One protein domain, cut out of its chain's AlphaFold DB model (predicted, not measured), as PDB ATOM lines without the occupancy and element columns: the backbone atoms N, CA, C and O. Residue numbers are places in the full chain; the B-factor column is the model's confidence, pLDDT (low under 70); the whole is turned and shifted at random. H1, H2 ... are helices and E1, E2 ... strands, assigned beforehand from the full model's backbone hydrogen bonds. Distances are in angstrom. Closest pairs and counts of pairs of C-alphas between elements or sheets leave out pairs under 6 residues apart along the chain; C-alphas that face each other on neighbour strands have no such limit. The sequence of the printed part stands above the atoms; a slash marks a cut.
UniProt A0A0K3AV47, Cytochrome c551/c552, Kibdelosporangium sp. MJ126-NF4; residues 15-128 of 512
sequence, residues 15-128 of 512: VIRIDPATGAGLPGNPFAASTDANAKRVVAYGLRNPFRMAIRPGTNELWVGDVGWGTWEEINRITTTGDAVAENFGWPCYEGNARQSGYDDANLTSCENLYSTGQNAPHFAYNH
ATOM      1  N   VAL A  15     -59.767 -81.203 -14.348       96.62
ATOM      2  CA  VAL A  15     -59.938 -82.275 -15.334       96.62
ATOM      3  C   VAL A  15     -61.404 -82.296 -15.739       96.62
ATOM      4  O   VAL A  15     -62.295 -82.317 -14.881       96.62
ATOM      5  N   ILE A  16     -61.654 -82.310 -17.048       96.19
ATOM      6  CA  ILE A  16     -63.001 -82.345 -17.614       96.19
ATOM      7  C   ILE A  16     -63.277 -83.647 -18.360       96.19
ATOM      8  O   ILE A  16     -62.398 -84.226 -18.991       96.19
ATOM      9  N   ARG A  17     -64.539 -84.075 -18.328       95.81
ATOM     10  CA  ARG A  17     -65.059 -85.221 -19.071       95.81
ATOM     11  C   ARG A  17     -66.267 -84.782 -19.886       95.81
ATOM     12  O   ARG A  17     -67.297 -84.395 -19.329       95.81
ATOM     13  N   ILE A  18     -66.127 -84.837 -21.203       97.00
ATOM     14  CA  ILE A  18     -67.096 -84.289 -22.150       97.00
ATOM     15  C   ILE A  18     -67.509 -85.315 -23.196       97.00
ATOM     16  O   ILE A  18     -66.784 -86.264 -23.483       97.00
ATOM     17  N   ASP A  19     -68.685 -85.096 -23.764       96.50
ATOM     18  CA  ASP A  19     -69.111 -85.733 -24.995       96.50
ATOM     19  C   ASP A  19     -68.253 -85.175 -26.149       96.50
ATOM     20  O   ASP A  19     -68.223 -83.954 -26.344       96.50
ATOM     21  N   PRO A  20     -67.532 -86.024 -26.900       95.62
ATOM     22  CA  PRO A  20     -66.599 -85.561 -27.924       95.62
ATOM     23  C   PRO A  20     -67.288 -84.934 -29.145       95.62
ATOM     24  O   PRO A  20     -66.637 -84.198 -29.880       95.62
ATOM     25  N   ALA A  21     -68.579 -85.194 -29.371       96.75
ATOM     26  CA  ALA A  21     -69.326 -84.631 -30.493       96.75
ATOM     27  C   ALA A  21     -69.913 -83.247 -30.170       96.75
ATOM     28  O   ALA A  21     -70.012 -82.397 -31.050       96.75
ATOM     29  N   THR A  22     -70.311 -83.015 -28.917       96.94
ATOM     30  CA  THR A  22     -71.049 -81.802 -28.512       96.94
ATOM     31  C   THR A  22     -70.278 -80.883 -27.567       96.94
ATOM     32  O   THR A  22     -70.659 -79.728 -27.381       96.94
ATOM     33  N   GLY A  23     -69.227 -81.381 -26.913       95.94
ATOM     34  CA  GLY A  23     -68.514 -80.668 -25.854       95.94
ATOM     35  C   GLY A  23     -69.332 -80.468 -24.570       95.94
ATOM     36  O   GLY A  23     -68.929 -79.697 -23.691       95.94
ATOM     37  N   ALA A  24     -70.496 -81.112 -24.436       96.56
ATOM     38  CA  ALA A  24     -71.291 -81.105 -23.210       96.56
ATOM     39  C   ALA A  24     -70.665 -82.019 -22.143       96.56
ATOM     40  O   ALA A  24     -69.962 -82.967 -22.471       96.56
ATOM     41  N   GLY A  25     -70.918 -81.759 -20.857       95.81
ATOM     42  CA  GLY A  25     -70.519 -82.691 -19.794       95.81
ATOM     43  C   GLY A  25     -71.267 -84.022 -19.916       95.81
ATOM     44  O   GLY A  25     -72.475 -84.018 -20.157       95.81
ATOM     45  N   LEU A  26     -70.565 -85.150 -19.758       95.12
ATOM     46  CA  LEU A  26     -71.187 -86.474 -19.864       95.12
ATOM     47  C   LEU A  26     -72.125 -86.773 -18.677       95.12
ATOM     48  O   LEU A  26     -71.851 -86.355 -17.545       95.12
ATOM     49  N   PRO A  27     -73.198 -87.562 -18.896       90.31
ATOM     50  CA  PRO A  27     -73.959 -88.157 -17.805       90.31
ATOM     51  C   PRO A  27     -73.041 -88.931 -16.848       90.31
ATOM     52  O   PRO A  27     -72.078 -89.583 -17.266       90.31
ATOM     53  N   GLY A  28     -73.332 -88.835 -15.552       89.88
ATOM     54  CA  GLY A  28     -72.533 -89.461 -14.495       89.88
ATOM     55  C   GLY A  28     -71.366 -88.617 -13.983       89.88
ATOM     56  O   GLY A  28     -70.767 -89.008 -12.996       89.88
ATOM     57  N   ASN A  29     -71.063 -87.456 -14.579       95.31
ATOM     58  CA  ASN A  29     -70.091 -86.538 -13.979       95.31
ATOM     59  C   ASN A  29     -70.568 -86.040 -12.592       95.31
ATOM     60  O   ASN A  29     -71.776 -85.836 -12.408       95.31
ATOM     61  N   PRO A  30     -69.649 -85.721 -11.658       95.19
ATOM     62  CA  PRO A  30     -69.976 -85.342 -10.277       95.19
ATOM     63  C   PRO A  30     -70.984 -84.199 -10.138       95.19
ATOM     64  O   PRO A  30     -71.809 -84.179  -9.227       95.19
ATOM     65  N   PHE A  31     -70.954 -83.246 -11.071       93.88
ATOM     66  CA  PHE A  31     -71.826 -82.071 -11.061       93.88
ATOM     67  C   PHE A  31     -72.839 -82.066 -12.214       93.88
ATOM     68  O   PHE A  31     -73.291 -80.996 -12.627       93.88
ATOM     69  N   ALA A  32     -73.221 -83.233 -12.744       94.12
ATOM     70  CA  ALA A  32     -74.141 -83.343 -13.883       94.12
ATOM     71  C   ALA A  32     -75.500 -82.644 -13.654       94.12
ATOM     72  O   ALA A  32     -76.093 -82.120 -14.600       94.12
ATOM     73  N   ALA A  33     -75.967 -82.580 -12.401       93.69
ATOM     74  CA  ALA A  33     -77.211 -81.908 -12.009       93.69
ATOM     75  C   ALA A  33     -77.094 -80.375 -11.872       93.69
ATOM     76  O   ALA A  33     -78.100 -79.705 -11.642       93.69
ATOM     77  N   SER A  34     -75.891 -79.802 -11.991       92.31
ATOM     78  CA  SER A  34     -75.693 -78.350 -11.910       92.31
ATOM     79  C   SER A  34     -76.455 -77.621 -13.020       92.31
ATOM     80  O   SER A  34     -76.658 -78.162 -14.099       92.31
ATOM     81  N   THR A  35     -76.852 -76.371 -12.808       92.12
ATOM     82  CA  THR A  35     -77.360 -75.513 -13.892       92.12
ATOM     83  C   THR A  35     -76.233 -74.852 -14.692       92.12
ATOM     84  O   THR A  35     -76.473 -74.374 -15.796       92.12
ATOM     85  N   ASP A  36     -75.002 -74.852 -14.171       91.62
ATOM     86  CA  ASP A  36     -73.818 -74.290 -14.824       91.62
ATOM     87  C   ASP A  36     -73.188 -75.322 -15.776       91.62
ATOM     88  O   ASP A  36     -72.820 -76.430 -15.376       91.62
ATOM     89  N   ALA A  37     -73.059 -74.963 -17.055       93.38
ATOM     90  CA  ALA A  37     -72.538 -75.861 -18.082       93.38
ATOM     91  C   ALA A  37     -71.064 -76.248 -17.872       93.38
ATOM     92  O   ALA A  37     -70.687 -77.369 -18.205       93.38
ATOM     93  N   ASN A  38     -70.234 -75.361 -17.318       93.75
ATOM     94  CA  ASN A  38     -68.840 -75.669 -17.003       93.75
ATOM     95  C   ASN A  38     -68.753 -76.608 -15.809       93.75
ATOM     96  O   ASN A  38     -68.001 -77.578 -15.866       93.75
ATOM     97  N   ALA A  39     -69.576 -76.396 -14.781       93.38
ATOM     98  CA  ALA A  39     -69.629 -77.303 -13.641       93.38
ATOM     99  C   ALA A  39     -69.903 -78.748 -14.084       93.38
ATOM    100  O   ALA A  39     -69.179 -79.651 -13.676       93.38
ATOM    101  N   LYS A  40     -70.868 -78.952 -14.995       95.19
ATOM    102  CA  LYS A  40     -71.221 -80.279 -15.537       95.19
ATOM    103  C   LYS A  40     -70.056 -81.031 -16.185       95.19
ATOM    104  O   LYS A  40     -70.130 -82.250 -16.311       95.19
ATOM    105  N   ARG A  41     -69.012 -80.335 -16.643       96.12
ATOM    106  CA  ARG A  41     -67.854 -80.945 -17.318       96.12
ATOM    107  C   ARG A  41     -66.804 -81.450 -16.339       96.12
ATOM    108  O   ARG A  41     -66.052 -82.345 -16.700       96.12
ATOM    109  N   VAL A  42     -66.730 -80.880 -15.140       95.38
ATOM    110  CA  VAL A  42     -65.638 -81.130 -14.194       95.38
ATOM    111  C   VAL A  42     -65.782 -82.501 -13.540       95.38
ATOM    112  O   VAL A  42     -66.846 -82.823 -13.012       95.38
ATOM    113  N   VAL A  43     -64.688 -83.267 -13.536       96.00
ATOM    114  CA  VAL A  43     -64.552 -84.529 -12.787       96.00
ATOM    115  C   VAL A  43     -63.512 -84.445 -11.676       96.00
ATOM    116  O   VAL A  43     -63.677 -85.108 -10.670       96.00
ATOM    117  N   ALA A  44     -62.510 -83.573 -11.787       96.62
ATOM    118  CA  ALA A  44     -61.593 -83.261 -10.692       96.62
ATOM    119  C   ALA A  44     -61.151 -81.797 -10.769       96.62
ATOM    120  O   ALA A  44     -61.215 -81.174 -11.834       96.62
ATOM    121  N   TYR A  45     -60.729 -81.219  -9.648       96.06
ATOM    122  CA  TYR A  45     -60.329 -79.814  -9.566       96.06
ATOM    123  C   TYR A  45     -59.246 -79.585  -8.511       96.06
ATOM    124  O   TYR A  45     -58.871 -80.491  -7.776       96.06
ATOM    125  N   GLY A  46     -58.766 -78.344  -8.418       96.00
ATOM    126  CA  GLY A  46     -57.700 -77.997  -7.479       96.00
ATOM    127  C   GLY A  46     -56.331 -78.437  -7.982       96.00
ATOM    128  O   GLY A  46     -55.476 -78.738  -7.166       96.00
ATOM    129  N   LEU A  47     -56.153 -78.474  -9.304       97.38
ATOM    130  CA  LEU A  47     -54.859 -78.661  -9.959       97.38
ATOM    131  C   LEU A  47     -54.279 -77.293 -10.326       97.38
ATOM    132  O   LEU A  47     -55.038 -76.333 -10.506       97.38
ATOM    133  N   ARG A  48     -52.960 -77.186 -10.480       96.44
ATOM    134  CA  ARG A  48     -52.322 -75.937 -10.917       96.44
ATOM    135  C   ARG A  48     -52.213 -75.855 -12.432       96.44
ATOM    136  O   ARG A  48     -52.746 -74.929 -13.042       96.44
ATOM    137  N   ASN A  49     -51.486 -76.791 -13.022       95.81
ATOM    138  CA  ASN A  49     -51.172 -76.864 -14.438       95.81
ATOM    139  C   ASN A  49     -51.085 -78.344 -14.875       95.81
ATOM    140  O   ASN A  49     -49.985 -78.858 -15.107       95.81
ATOM    141  N   PRO A  50     -52.237 -79.041 -14.980       94.81
ATOM    142  CA  PRO A  50     -52.288 -80.444 -15.382       94.81
ATOM    143  C   PRO A  50     -51.822 -80.594 -16.836       94.81
ATOM    144  O   PRO A  50     -52.549 -80.251 -17.770       94.81
ATOM    145  N   PHE A  51     -50.604 -81.093 -17.038       91.75
ATOM    146  CA  PHE A  51     -49.913 -81.006 -18.328       91.75
ATOM    147  C   PHE A  51     -50.154 -82.226 -19.222       91.75
ATOM    148  O   PHE A  51     -50.430 -82.096 -20.421       91.75
ATOM    149  N   ARG A  52     -50.045 -83.432 -18.652       94.69
ATOM    150  CA  ARG A  52     -50.290 -84.716 -19.334       94.69
ATOM    151  C   ARG A  52     -51.063 -85.660 -18.434       94.69
ATOM    152  O   ARG A  52     -50.967 -85.590 -17.213       94.69
ATOM    153  N   MET A  53     -51.802 -86.570 -19.057       96.00
ATOM    154  CA  MET A  53     -52.578 -87.575 -18.347       96.00
ATOM    155  C   MET A  53     -52.611 -88.897 -19.109       96.00
ATOM    156  O   MET A  53     -52.533 -88.905 -20.337       96.00
ATOM    157  N   ALA A  54     -52.758 -90.001 -18.382       96.00
ATOM    158  CA  ALA A  54     -52.886 -91.335 -18.948       96.00
ATOM    159  C   ALA A  54     -53.932 -92.154 -18.190       96.00
ATOM    160  O   ALA A  54     -54.018 -92.098 -16.962       96.00
ATOM    161  N   ILE A  55     -54.705 -92.947 -18.931       95.44
ATOM    162  CA  ILE A  55     -55.571 -93.972 -18.348       95.44
ATOM    163  C   ILE A  55     -54.727 -95.222 -18.128       95.44
ATOM    164  O   ILE A  55     -54.029 -95.672 -19.039       95.44
ATOM    165  N   ARG A  56     -54.801 -95.805 -16.932       94.62
ATOM    166  CA  ARG A  56     -54.135 -97.078 -16.663       94.62
ATOM    167  C   ARG A  56     -54.829 -98.201 -17.453       94.62
ATOM    168  O   ARG A  56     -56.036 -98.394 -17.268       94.62
ATOM    169  N   PRO A  57     -54.101 -98.966 -18.293       92.50
ATOM    170  CA  PRO A  57     -54.691 -99.974 -19.169       92.50
ATOM    171  C   PRO A  57     -55.612-100.956 -18.437       92.50
ATOM    172  O   PRO A  57     -55.266-101.480 -17.378       92.50
ATOM    173  N   GLY A  58     -56.792-101.204 -19.012       91.56
ATOM    174  CA  GLY A  58     -57.795-102.120 -18.454       91.56
ATOM    175  C   GLY A  58     -58.581-101.584 -17.251       91.56
ATOM    176  O   GLY A  58     -59.333-102.341 -16.643       91.56
ATOM    177  N   THR A  59     -58.431-100.305 -16.897       93.19
ATOM    178  CA  THR A  59     -59.142 -99.660 -15.780       93.19
ATOM    179  C   THR A  59     -59.744 -98.315 -16.205       93.19
ATOM    180  O   THR A  59     -59.472 -97.833 -17.301       93.19
ATOM    181  N   ASN A  60     -60.512 -97.684 -15.311       92.25
ATOM    182  CA  ASN A  60     -60.972 -96.296 -15.457       92.25
ATOM    183  C   ASN A  60     -60.135 -95.303 -14.626       92.25
ATOM    184  O   ASN A  60     -60.575 -94.169 -14.417       92.25
ATOM    185  N   GLU A  61     -58.967 -95.722 -14.128       95.62
ATOM    186  CA  GLU A  61     -58.073 -94.874 -13.338       95.62
ATOM    187  C   GLU A  61     -57.348 -93.880 -14.244       95.62
ATOM    188  O   GLU A  61     -56.638 -94.281 -15.171       95.62
ATOM    189  N   LEU A  62     -57.484 -92.589 -13.944       97.38
ATOM    190  CA  LEU A  62     -56.787 -91.517 -14.644       97.38
ATOM    191  C   LEU A  62     -55.647 -90.989 -13.774       97.38
ATOM    192  O   LEU A  62     -55.830 -90.674 -12.600       97.38
ATOM    193  N   TRP A  63     -54.472 -90.885 -14.378       97.94
ATOM    194  CA  TRP A  63     -53.251 -90.406 -13.748       97.94
ATOM    195  C   TRP A  63     -52.822 -89.120 -14.429       97.94
ATOM    196  O   TRP A  63     -52.759 -89.077 -15.656       97.94
ATOM    197  N   VAL A  64     -52.556 -88.078 -13.651       98.31
ATOM    198  CA  VAL A  64     -52.330 -86.718 -14.145       98.31
ATOM    199  C   VAL A  64     -51.001 -86.212 -13.607       98.31
ATOM    200  O   VAL A  64     -50.804 -86.184 -12.396       98.31
ATOM    201  N   GLY A  65     -50.100 -85.808 -14.498       98.06
ATOM    202  CA  GLY A  65     -48.941 -85.001 -14.131       98.06
ATOM    203  C   GLY A  65     -49.382 -83.548 -13.987       98.06
ATOM    204  O   GLY A  65     -49.850 -82.960 -14.966       98.06
ATOM    205  N   ASP A  66     -49.264 -82.994 -12.785       98.00
ATOM    206  CA  ASP A  66     -49.613 -81.609 -12.472       98.00
ATOM    207  C   ASP A  66     -48.360 -80.806 -12.110       98.00
ATOM    208  O   ASP A  66     -47.646 -81.125 -11.155       98.00
ATOM    209  N   VAL A  67     -48.082 -79.776 -12.914       97.69
ATOM    210  CA  VAL A  67     -46.900 -78.928 -12.747       97.69
ATOM    211  C   VAL A  67     -47.168 -77.891 -11.663       97.69
ATOM    212  O   VAL A  67     -47.978 -76.967 -11.845       97.69
ATOM    213  N   GLY A  68     -46.455 -78.007 -10.543       94.56
ATOM    214  CA  GLY A  68     -46.597 -77.101  -9.407       94.56
ATOM    215  C   GLY A  68     -45.940 -75.741  -9.635       94.56
ATOM    216  O   GLY A  68     -45.549 -75.385 -10.749       94.56
ATOM    217  N   TRP A  69     -45.923 -74.898  -8.603       93.19
ATOM    218  CA  TRP A  69     -45.551 -73.490  -8.750       93.19
ATOM    219  C   TRP A  69     -44.063 -73.251  -8.587       93.19
ATOM    220  O   TRP A  69     -43.433 -72.727  -9.505       93.19
ATOM    221  N   GLY A  70     -43.517 -73.589  -7.428       89.06
ATOM    222  CA  GLY A  70     -42.130 -73.285  -7.103       89.06
ATOM    223  C   GLY A  70     -41.460 -74.281  -6.173       89.06
ATOM    224  O   GLY A  70     -40.292 -74.088  -5.859       89.06
ATOM    225  N   THR A  71     -42.162 -75.304  -5.677       94.25
ATOM    226  CA  THR A  71     -41.566 -76.267  -4.739       94.25
ATOM    227  C   THR A  71     -41.823 -77.721  -5.108       94.25
ATOM    228  O   THR A  71     -40.911 -78.534  -4.947       94.25
ATOM    229  N   TRP A  72     -43.019 -78.073  -5.576       97.00
ATOM    230  CA  TRP A  72     -43.401 -79.477  -5.760       97.00
ATOM    231  C   TRP A  72     -43.937 -79.741  -7.157       97.00
ATOM    232  O   TRP A  72     -44.670 -78.930  -7.697       97.00
ATOM    233  N   GLU A  73     -43.609 -80.900  -7.714       97.56
ATOM    234  CA  GLU A  73     -44.356 -81.502  -8.822       97.56
ATOM    235  C   GLU A  73     -45.232 -82.631  -8.292       97.56
ATOM    236  O   GLU A  73     -44.910 -83.235  -7.263       97.56
ATOM    237  N   GLU A  74     -46.302 -82.951  -9.016       98.38
ATOM    238  CA  GLU A  74     -47.302 -83.911  -8.566       98.38
ATOM    239  C   GLU A  74     -47.679 -84.928  -9.646       98.38
ATOM    240  O   GLU A  74     -47.855 -84.611 -10.823       98.38
ATOM    241  N   ILE A  75     -47.884 -86.168  -9.212       98.44
ATOM    242  CA  ILE A  75     -48.639 -87.183  -9.937       98.44
ATOM    243  C   ILE A  75     -49.917 -87.439  -9.144       98.44
ATOM    244  O   ILE A  75     -49.901 -88.044  -8.068       98.44
ATOM    245  N   ASN A  76     -51.027 -86.984  -9.704       98.38
ATOM    246  CA  ASN A  76     -52.358 -87.059  -9.126       98.38
ATOM    247  C   ASN A  76     -53.124 -88.258  -9.700       98.38
ATOM    248  O   ASN A  76     -53.016 -88.569 -10.889       98.38
ATOM    249  N   ARG A  77     -53.902 -88.948  -8.858       97.44
ATOM    250  CA  ARG A  77     -54.688 -90.132  -9.242       97.44
ATOM    251  C   ARG A  77     -56.174 -89.875  -9.021       97.44
ATOM    252  O   ARG A  77     -56.588 -89.551  -7.912       97.44
ATOM    253  N   ILE A  78     -56.961 -90.104 -10.065       97.25
ATOM    254  CA  ILE A  78     -58.425 -90.154 -10.046       97.25
ATOM    255  C   ILE A  78     -58.810 -91.627 -10.163       97.25
ATOM    256  O   ILE A  78     -58.503 -92.281 -11.166       97.25
ATOM    257  N   THR A  79     -59.420 -92.177  -9.113       92.94
ATOM    258  CA  THR A  79     -59.593 -93.638  -8.975       92.94
ATOM    259  C   THR A  79     -60.564 -94.200 -10.005       92.94
ATOM    260  O   THR A  79     -60.405 -95.326 -10.472       92.94
ATOM    261  N   THR A  80     -61.589 -93.445 -10.382       92.12
ATOM    262  CA  THR A  80     -62.535 -93.864 -11.413       92.12
ATOM    263  C   THR A  80     -63.079 -92.649 -12.135       92.12
ATOM    264  O   THR A  80     -63.752 -91.804 -11.562       92.12
ATOM    265  N   THR A  81     -62.820 -92.577 -13.435       84.56
ATOM    266  CA  THR A  81     -63.456 -91.571 -14.281       84.56
ATOM    267  C   THR A  81     -64.934 -91.914 -14.499       84.56
ATOM    268  O   THR A  81     -65.275 -93.002 -14.962       84.56
ATOM    269  N   GLY A  82     -65.823 -90.967 -14.184       85.50
ATOM    270  CA  GLY A  82     -67.266 -91.095 -14.424       85.50
ATOM    271  C   GLY A  82     -68.097 -91.594 -13.241       85.50
ATOM    272  O   GLY A  82     -69.214 -92.064 -13.467       85.50
ATOM    273  N   ASP A  83     -67.580 -91.498 -12.016       90.56
ATOM    274  CA  ASP A  83     -68.397 -91.585 -10.809       90.56
ATOM    275  C   ASP A  83     -68.875 -90.191 -10.342       90.56
ATOM    276  O   ASP A  83     -68.604 -89.160 -10.964       90.56
ATOM    277  N   ALA A  84     -69.644 -90.165  -9.251       90.50
ATOM    278  CA  ALA A  84     -70.196 -88.933  -8.693       90.50
ATOM    279  C   ALA A  84     -69.222 -88.190  -7.751       90.50
ATOM    280  O   ALA A  84     -69.636 -87.244  -7.074       90.50
ATOM    281  N   VAL A  85     -67.959 -88.614  -7.664       93.00
ATOM    282  CA  VAL A  85     -66.952 -88.042  -6.767       93.00
ATOM    283  C   VAL A  85     -66.059 -87.098  -7.561       93.00
ATOM    284  O   VAL A  85     -65.579 -87.430  -8.633       93.00
ATOM    285  N   ALA A  86     -65.851 -85.890  -7.034       93.62
ATOM    286  CA  ALA A  86     -64.884 -84.957  -7.599       93.62
ATOM    287  C   ALA A  86     -63.694 -84.805  -6.657       93.62
ATOM    288  O   ALA A  86     -63.828 -84.170  -5.603       93.62
ATOM    289  N   GLU A  87     -62.539 -85.344  -7.039       96.06
ATOM    290  CA  GLU A  87     -61.301 -85.139  -6.295       96.06
ATOM    291  C   GLU A  87     -60.883 -83.661  -6.315       96.06
ATOM    292  O   GLU A  87     -61.002 -82.956  -7.324       96.06
ATOM    293  N   ASN A  88     -60.400 -83.188  -5.167       96.12
ATOM    294  CA  ASN A  88     -59.900 -81.835  -4.957       96.12
ATOM    295  C   ASN A  88     -58.423 -81.891  -4.556       96.12
ATOM    296  O   ASN A  88     -58.117 -82.096  -3.381       96.12
ATOM    297  N   PHE A  89     -57.530 -81.655  -5.513       97.62
ATOM    298  CA  PHE A  89     -56.071 -81.710  -5.336       97.62
ATOM    299  C   PHE A  89     -55.475 -80.462  -4.663       97.62
ATOM    300  O   PHE A  89     -54.271 -80.320  -4.532       97.62
ATOM    301  N   GLY A  90     -56.325 -79.556  -4.175       96.44
ATOM    302  CA  GLY A  90     -55.931 -78.589  -3.157       96.44
ATOM    303  C   GLY A  90     -55.398 -77.242  -3.648       96.44
ATOM    304  O   GLY A  90     -55.606 -76.249  -2.931       96.44
ATOM    305  N   TRP A  91     -54.872 -77.128  -4.868       96.38
ATOM    306  CA  TRP A  91     -54.414 -75.851  -5.431       96.38
ATOM    307  C   TRP A  91     -55.523 -74.772  -5.379       96.38
ATOM    308  O   TRP A  91     -56.697 -75.063  -5.651       96.38
ATOM    309  N   PRO A  92     -55.215 -73.519  -4.981       94.44
ATOM    310  CA  PRO A  92     -53.879 -73.001  -4.667       94.44
ATOM    311  C   PRO A  92     -53.466 -73.050  -3.188       94.44
ATOM    312  O   PRO A  92     -52.406 -72.556  -2.835       94.44
ATOM    313  N   CYS A  93     -54.291 -73.620  -2.309       96.12
ATOM    314  CA  CYS A  93     -54.001 -73.644  -0.870       96.12
ATOM    315  C   CYS A  93     -52.977 -74.731  -0.505       96.12
ATOM    316  O   CYS A  93     -52.318 -74.637   0.523       96.12
ATOM    317  N   TYR A  94     -52.830 -75.752  -1.347       97.19
ATOM    318  CA  TYR A  94     -51.763 -76.738  -1.249       97.19
ATOM    319  C   TYR A  94     -50.900 -76.713  -2.506       97.19
ATOM    320  O   TYR A  94     -51.382 -76.395  -3.594       97.19
ATOM    321  N   GLU A  95     -49.632 -77.062  -2.317       95.88
ATOM    322  CA  GLU A  95     -48.682 -77.411  -3.365       95.88
ATOM    323  C   GLU A  95     -47.925 -78.659  -2.889       95.88
ATOM    324  O   GLU A  95     -47.282 -78.654  -1.833       95.88
ATOM    325  N   GLY A  96     -48.051 -79.763  -3.617       95.50
ATOM    326  CA  GLY A  96     -47.705 -81.087  -3.123       95.50
ATOM    327  C   GLY A  96     -48.573 -81.466  -1.921       95.50
ATOM    328  O   GLY A  96     -49.785 -81.271  -1.890       95.50
ATOM    329  N   ASN A  97     -47.930 -81.977  -0.871       95.06
ATOM    330  CA  ASN A  97     -48.591 -82.276   0.406       95.06
ATOM    331  C   ASN A  97     -48.596 -81.091   1.389       95.06
ATOM    332  O   ASN A  97     -49.154 -81.204   2.482       95.06
ATOM    333  N   ALA A  98     -47.945 -79.978   1.045       94.12
ATOM    334  CA  ALA A  98     -47.729 -78.853   1.949       94.12
ATOM    335  C   ALA A  98     -48.762 -77.744   1.729       94.12
ATOM    336  O   ALA A  98     -49.213 -77.519   0.606       94.12
ATOM    337  N   ARG A  99     -49.103 -77.012   2.800       95.38
ATOM    338  CA  ARG A  99     -49.842 -75.751   2.665       95.38
ATOM    339  C   ARG A  99     -48.980 -74.740   1.917       95.38
ATOM    340  O   ARG A  99     -47.789 -74.609   2.197       95.38
ATOM    341  N   GLN A 100     -49.590 -74.026   0.985       93.94
ATOM    342  CA  GLN A 100     -48.923 -73.002   0.199       93.94
ATOM    343  C   GLN A 100     -48.840 -71.722   1.043       93.94
ATOM    344  O   GLN A 100     -49.865 -71.112   1.348       93.94
ATOM    345  N   SER A 101     -47.627 -71.324   1.435       88.38
ATOM    346  CA  SER A 101     -47.404 -70.260   2.425       88.38
ATOM    347  C   SER A 101     -48.040 -68.918   2.058       88.38
ATOM    348  O   SER A 101     -48.644 -68.285   2.911       88.38
ATOM    349  N   GLY A 102     -47.992 -68.505   0.790       86.25
ATOM    350  CA  GLY A 102     -48.597 -67.248   0.342       86.25
ATOM    351  C   GLY A 102     -50.123 -67.224   0.476       86.25
ATOM    352  O   GLY A 102     -50.697 -66.169   0.743       86.25
ATOM    353  N   TYR A 103     -50.786 -68.374   0.323       88.38
ATOM    354  CA  TYR A 103     -52.238 -68.490   0.505       88.38
ATOM    355  C   TYR A 103     -52.644 -68.732   1.964       88.38
ATOM    356  O   TYR A 103     -53.719 -68.285   2.363       88.38
ATOM    357  N   ASP A 104     -51.794 -69.397   2.752       87.62
ATOM    358  CA  ASP A 104     -51.946 -69.556   4.207       87.62
ATOM    359  C   ASP A 104     -51.802 -68.192   4.916       87.62
ATOM    360  O   ASP A 104     -52.690 -67.771   5.652       87.62
ATOM    361  N   ASP A 105     -50.766 -67.414   4.582       85.38
ATOM    362  CA  ASP A 105     -50.514 -66.078   5.148       85.38
ATOM    363  C   ASP A 105     -51.617 -65.065   4.802       85.38
ATOM    364  O   ASP A 105     -51.925 -64.161   5.585       85.38
ATOM    365  N   ALA A 106     -52.243 -65.215   3.631       84.69
ATOM    366  CA  ALA A 106     -53.388 -64.404   3.226       84.69
ATOM    367  C   ALA A 106     -54.662 -64.713   4.037       84.69
ATOM    368  O   ALA A 106     -55.622 -63.941   3.962       84.69
ATOM    369  N   ASN A 107     -54.679 -65.816   4.802       84.94
ATOM    370  CA  ASN A 107     -55.760 -66.250   5.689       84.94
ATOM    371  C   ASN A 107     -57.138 -66.225   5.002       84.94
ATOM    372  O   ASN A 107     -58.133 -65.692   5.511       84.94
ATOM    373  N   LEU A 108     -57.184 -66.741   3.772       83.44
ATOM    374  CA  LEU A 108     -58.402 -66.765   2.972       83.44
ATOM    375  C   LEU A 108     -59.357 -67.819   3.533       83.44
ATOM    376  O   LEU A 108     -59.011 -68.995   3.600       83.44
ATOM    377  N   THR A 109     -60.609 -67.446   3.815       87.00
ATOM    378  CA  THR A 109     -61.629 -68.371   4.354       87.00
ATOM    379  C   THR A 109     -61.761 -69.664   3.540       87.00
ATOM    380  O   THR A 109     -61.981 -70.737   4.094       87.00
ATOM    381  N   SER A 110     -61.608 -69.595   2.214       86.25
ATOM    382  CA  SER A 110     -61.648 -70.776   1.345       86.25
ATOM    383  C   SER A 110     -60.478 -71.743   1.554       86.25
ATOM    384  O   SER A 110     -60.661 -72.938   1.334       86.25
ATOM    385  N   CYS A 111     -59.300 -71.240   1.933       92.12
ATOM    386  CA  CYS A 111     -58.142 -72.062   2.273       92.12
ATOM    387  C   CYS A 111     -58.266 -72.635   3.679       92.12
ATOM    388  O   CYS A 111     -58.130 -73.845   3.822       92.12
ATOM    389  N   GLU A 112     -58.676 -71.837   4.665       92.50
ATOM    390  CA  GLU A 112     -58.892 -72.325   6.036       92.50
ATOM    391  C   GLU A 112     -59.899 -73.477   6.097       92.50
ATOM    392  O   GLU A 112     -59.656 -74.510   6.726       92.50
ATOM    393  N   ASN A 113     -61.007 -73.349   5.362       93.81
ATOM    394  CA  ASN A 113     -61.991 -74.421   5.261       93.81
ATOM    395  C   ASN A 113     -61.375 -75.692   4.669       93.81
ATOM    396  O   ASN A 113     -61.588 -76.779   5.200       93.81
ATOM    397  N   LEU A 114     -60.584 -75.566   3.601       94.50
ATOM    398  CA  LEU A 114     -59.922 -76.715   2.997       94.50
ATOM    399  C   LEU A 114     -58.901 -77.347   3.944       94.50
ATOM    400  O   LEU A 114     -58.839 -78.566   4.033       94.50
ATOM    401  N   TYR A 115     -58.118 -76.547   4.662       95.44
ATOM    402  CA  TYR A 115     -57.148 -77.050   5.628       95.44
ATOM    403  C   TYR A 115     -57.805 -77.853   6.749       95.44
ATOM    404  O   TYR A 115     -57.194 -78.789   7.265       95.44
ATOM    405  N   SER A 116     -59.047 -77.517   7.104       95.31
ATOM    406  CA  SER A 116     -59.832 -78.274   8.081       95.31
ATOM    407  C   SER A 116     -60.370 -79.602   7.534       95.31
ATOM    408  O   SER A 116     -60.472 -80.569   8.287       95.31
ATOM    409  N   THR A 117     -60.695 -79.675   6.237       94.62
ATOM    410  CA  THR A 117     -61.263 -80.881   5.605       94.62
ATOM    411  C   THR A 117     -60.217 -81.792   4.964       94.62
ATOM    412  O   THR A 117     -60.478 -82.975   4.772       94.62
ATOM    413  N   GLY A 118     -59.052 -81.249   4.616       95.38
ATOM    414  CA  GLY A 118     -58.016 -81.912   3.833       95.38
ATOM    415  C   GLY A 118     -58.232 -81.827   2.317       95.38
ATOM    416  O   GLY A 118     -59.306 -81.463   1.827       95.38
ATOM    417  N   GLN A 119     -57.170 -82.167   1.586       96.00
ATOM    418  CA  GLN A 119     -57.161 -82.353   0.135       96.00
ATOM    419  C   GLN A 119     -57.122 -83.840  -0.236       96.00
ATOM    420  O   GLN A 119     -56.733 -84.684   0.576       96.00
ATOM    421  N   ASN A 120     -57.427 -84.150  -1.494       97.25
ATOM    422  CA  ASN A 120     -56.957 -85.382  -2.115       97.25
ATOM    423  C   ASN A 120     -55.455 -85.223  -2.367       97.25
ATOM    424  O   ASN A 120     -55.058 -84.473  -3.251       97.25
ATOM    425  N   ALA A 121     -54.631 -85.868  -1.543       97.31
ATOM    426  CA  ALA A 121     -53.184 -85.770  -1.671       97.31
ATOM    427  C   ALA A 121     -52.692 -86.376  -3.001       97.31
ATOM    428  O   ALA A 121     -53.265 -87.379  -3.451       97.31
ATOM    429  N   PRO A 122     -51.623 -85.823  -3.600       97.81
ATOM    430  CA  PRO A 122     -50.975 -86.439  -4.748       97.81
ATOM    431  C   PRO A 122     -50.522 -87.863  -4.422       97.81
ATOM    432  O   PRO A 122     -50.031 -88.146  -3.326       97.81
ATOM    433  N   HIS A 123     -50.655 -88.766  -5.397       98.06
ATOM    434  CA  HIS A 123     -50.161 -90.141  -5.266       98.06
ATOM    435  C   HIS A 123     -48.639 -90.155  -5.124       98.06
ATOM    436  O   HIS A 123     -48.079 -90.955  -4.377       98.06
ATOM    437  N   PHE A 124     -47.974 -89.238  -5.822       98.38
ATOM    438  CA  PHE A 124     -46.562 -88.953  -5.645       98.38
ATOM    439  C   PHE A 124     -46.304 -87.457  -5.799       98.38
ATOM    440  O   PHE A 124     -46.825 -86.841  -6.723       98.38
ATOM    441  N   ALA A 125     -45.481 -86.888  -4.921       98.00
ATOM    442  CA  ALA A 125     -44.984 -85.526  -5.051       98.00
ATOM    443  C   ALA A 125     -43.469 -85.506  -4.855       98.00
ATOM    444  O   ALA A 125     -42.952 -86.190  -3.967       98.00
ATOM    445  N   TYR A 126     -42.760 -84.715  -5.659       97.88
ATOM    446  CA  TYR A 126     -41.304 -84.599  -5.577       97.88
ATOM    447  C   TYR A 126     -40.850 -83.141  -5.575       97.88
ATOM    448  O   TYR A 126     -41.415 -82.287  -6.254       97.88
ATOM    449  N   ASN A 127     -39.843 -82.853  -4.749       97.00
ATOM    450  CA  ASN A 127     -39.385 -81.490  -4.507       97.00
ATOM    451  C   ASN A 127     -38.464 -81.026  -5.637       97.00
ATOM    452  O   ASN A 127     -37.548 -81.760  -6.013       97.00
ATOM    453  N   HIS A 128     -38.625 -79.790  -6.108       96.06
ATOM    454  CA  HIS A 128     -37.764 -79.183  -7.129       96.06
ATOM    455  C   HIS A 128     -36.281 -79.234  -6.755       96.06
ATOM    456  O   HIS A 128     -35.447 -79.505  -7.612       96.06
TER     457      HIS A 128
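AT A GLANCE: This is residues 15 to 128 of the 512 residues of the protein "Cytochrome c551/c552" of Kibdelosporangium sp. MJ126-NF4 (UniProt A0A0K3AV47). Little of this domain is regular structure: a four-stranded sheet makes a wall, loops and the short strand E1 lie over one face, and the small helices H1 and H2 sit beyond those loops. Loop residues 15 to 41 lie toward the opposite end from H1. The 114 printed residues run E1 E2 E3 E4 H1 H2 E5, class mixed, with an antiparallel sheet E2 E3 E4 E5; the whole is compact, radius of gyration of the C-alphas 14.7 A, spanning 43 by 33 by 20 A.

HOW THE PARTS SIT: E2, residues 50 to 55, E3, 62 to 66, and E4, 72 to 78, form two hairpins, a meander of antiparallel neighbours; N 54 and O 63 are 2.9 A apart, N 64 and O 76 2.8 A. E5, residues 124 to 127, is E4's antiparallel neighbour, with N 75 and O 124 2.8 A apart. E1, residues 42 to 45, pairs with no named strand. H1, residues 101 to 105, and H2, 109 to 117, only just touch, only at the corner, with 3 pairs of C-alphas within 8 A, the closest Asp 104 and Cys 111 at 7.0 A. Neither is on the sheet; every O i to N i+4 pair in both is within hydrogen-bond range.

IN THESE COORDINATES: E4 measures 18.9 A. E1 begins at C-alpha 42 (-65.638, -81.130, -14.194); E5 ends at C-alpha 127 (-39.385, -81.490, -4.507).

THE WHOLE: The printed part has no cut. The link E4 to H1 is long, 22 residues. No printed residue is under 70 in pLDDT.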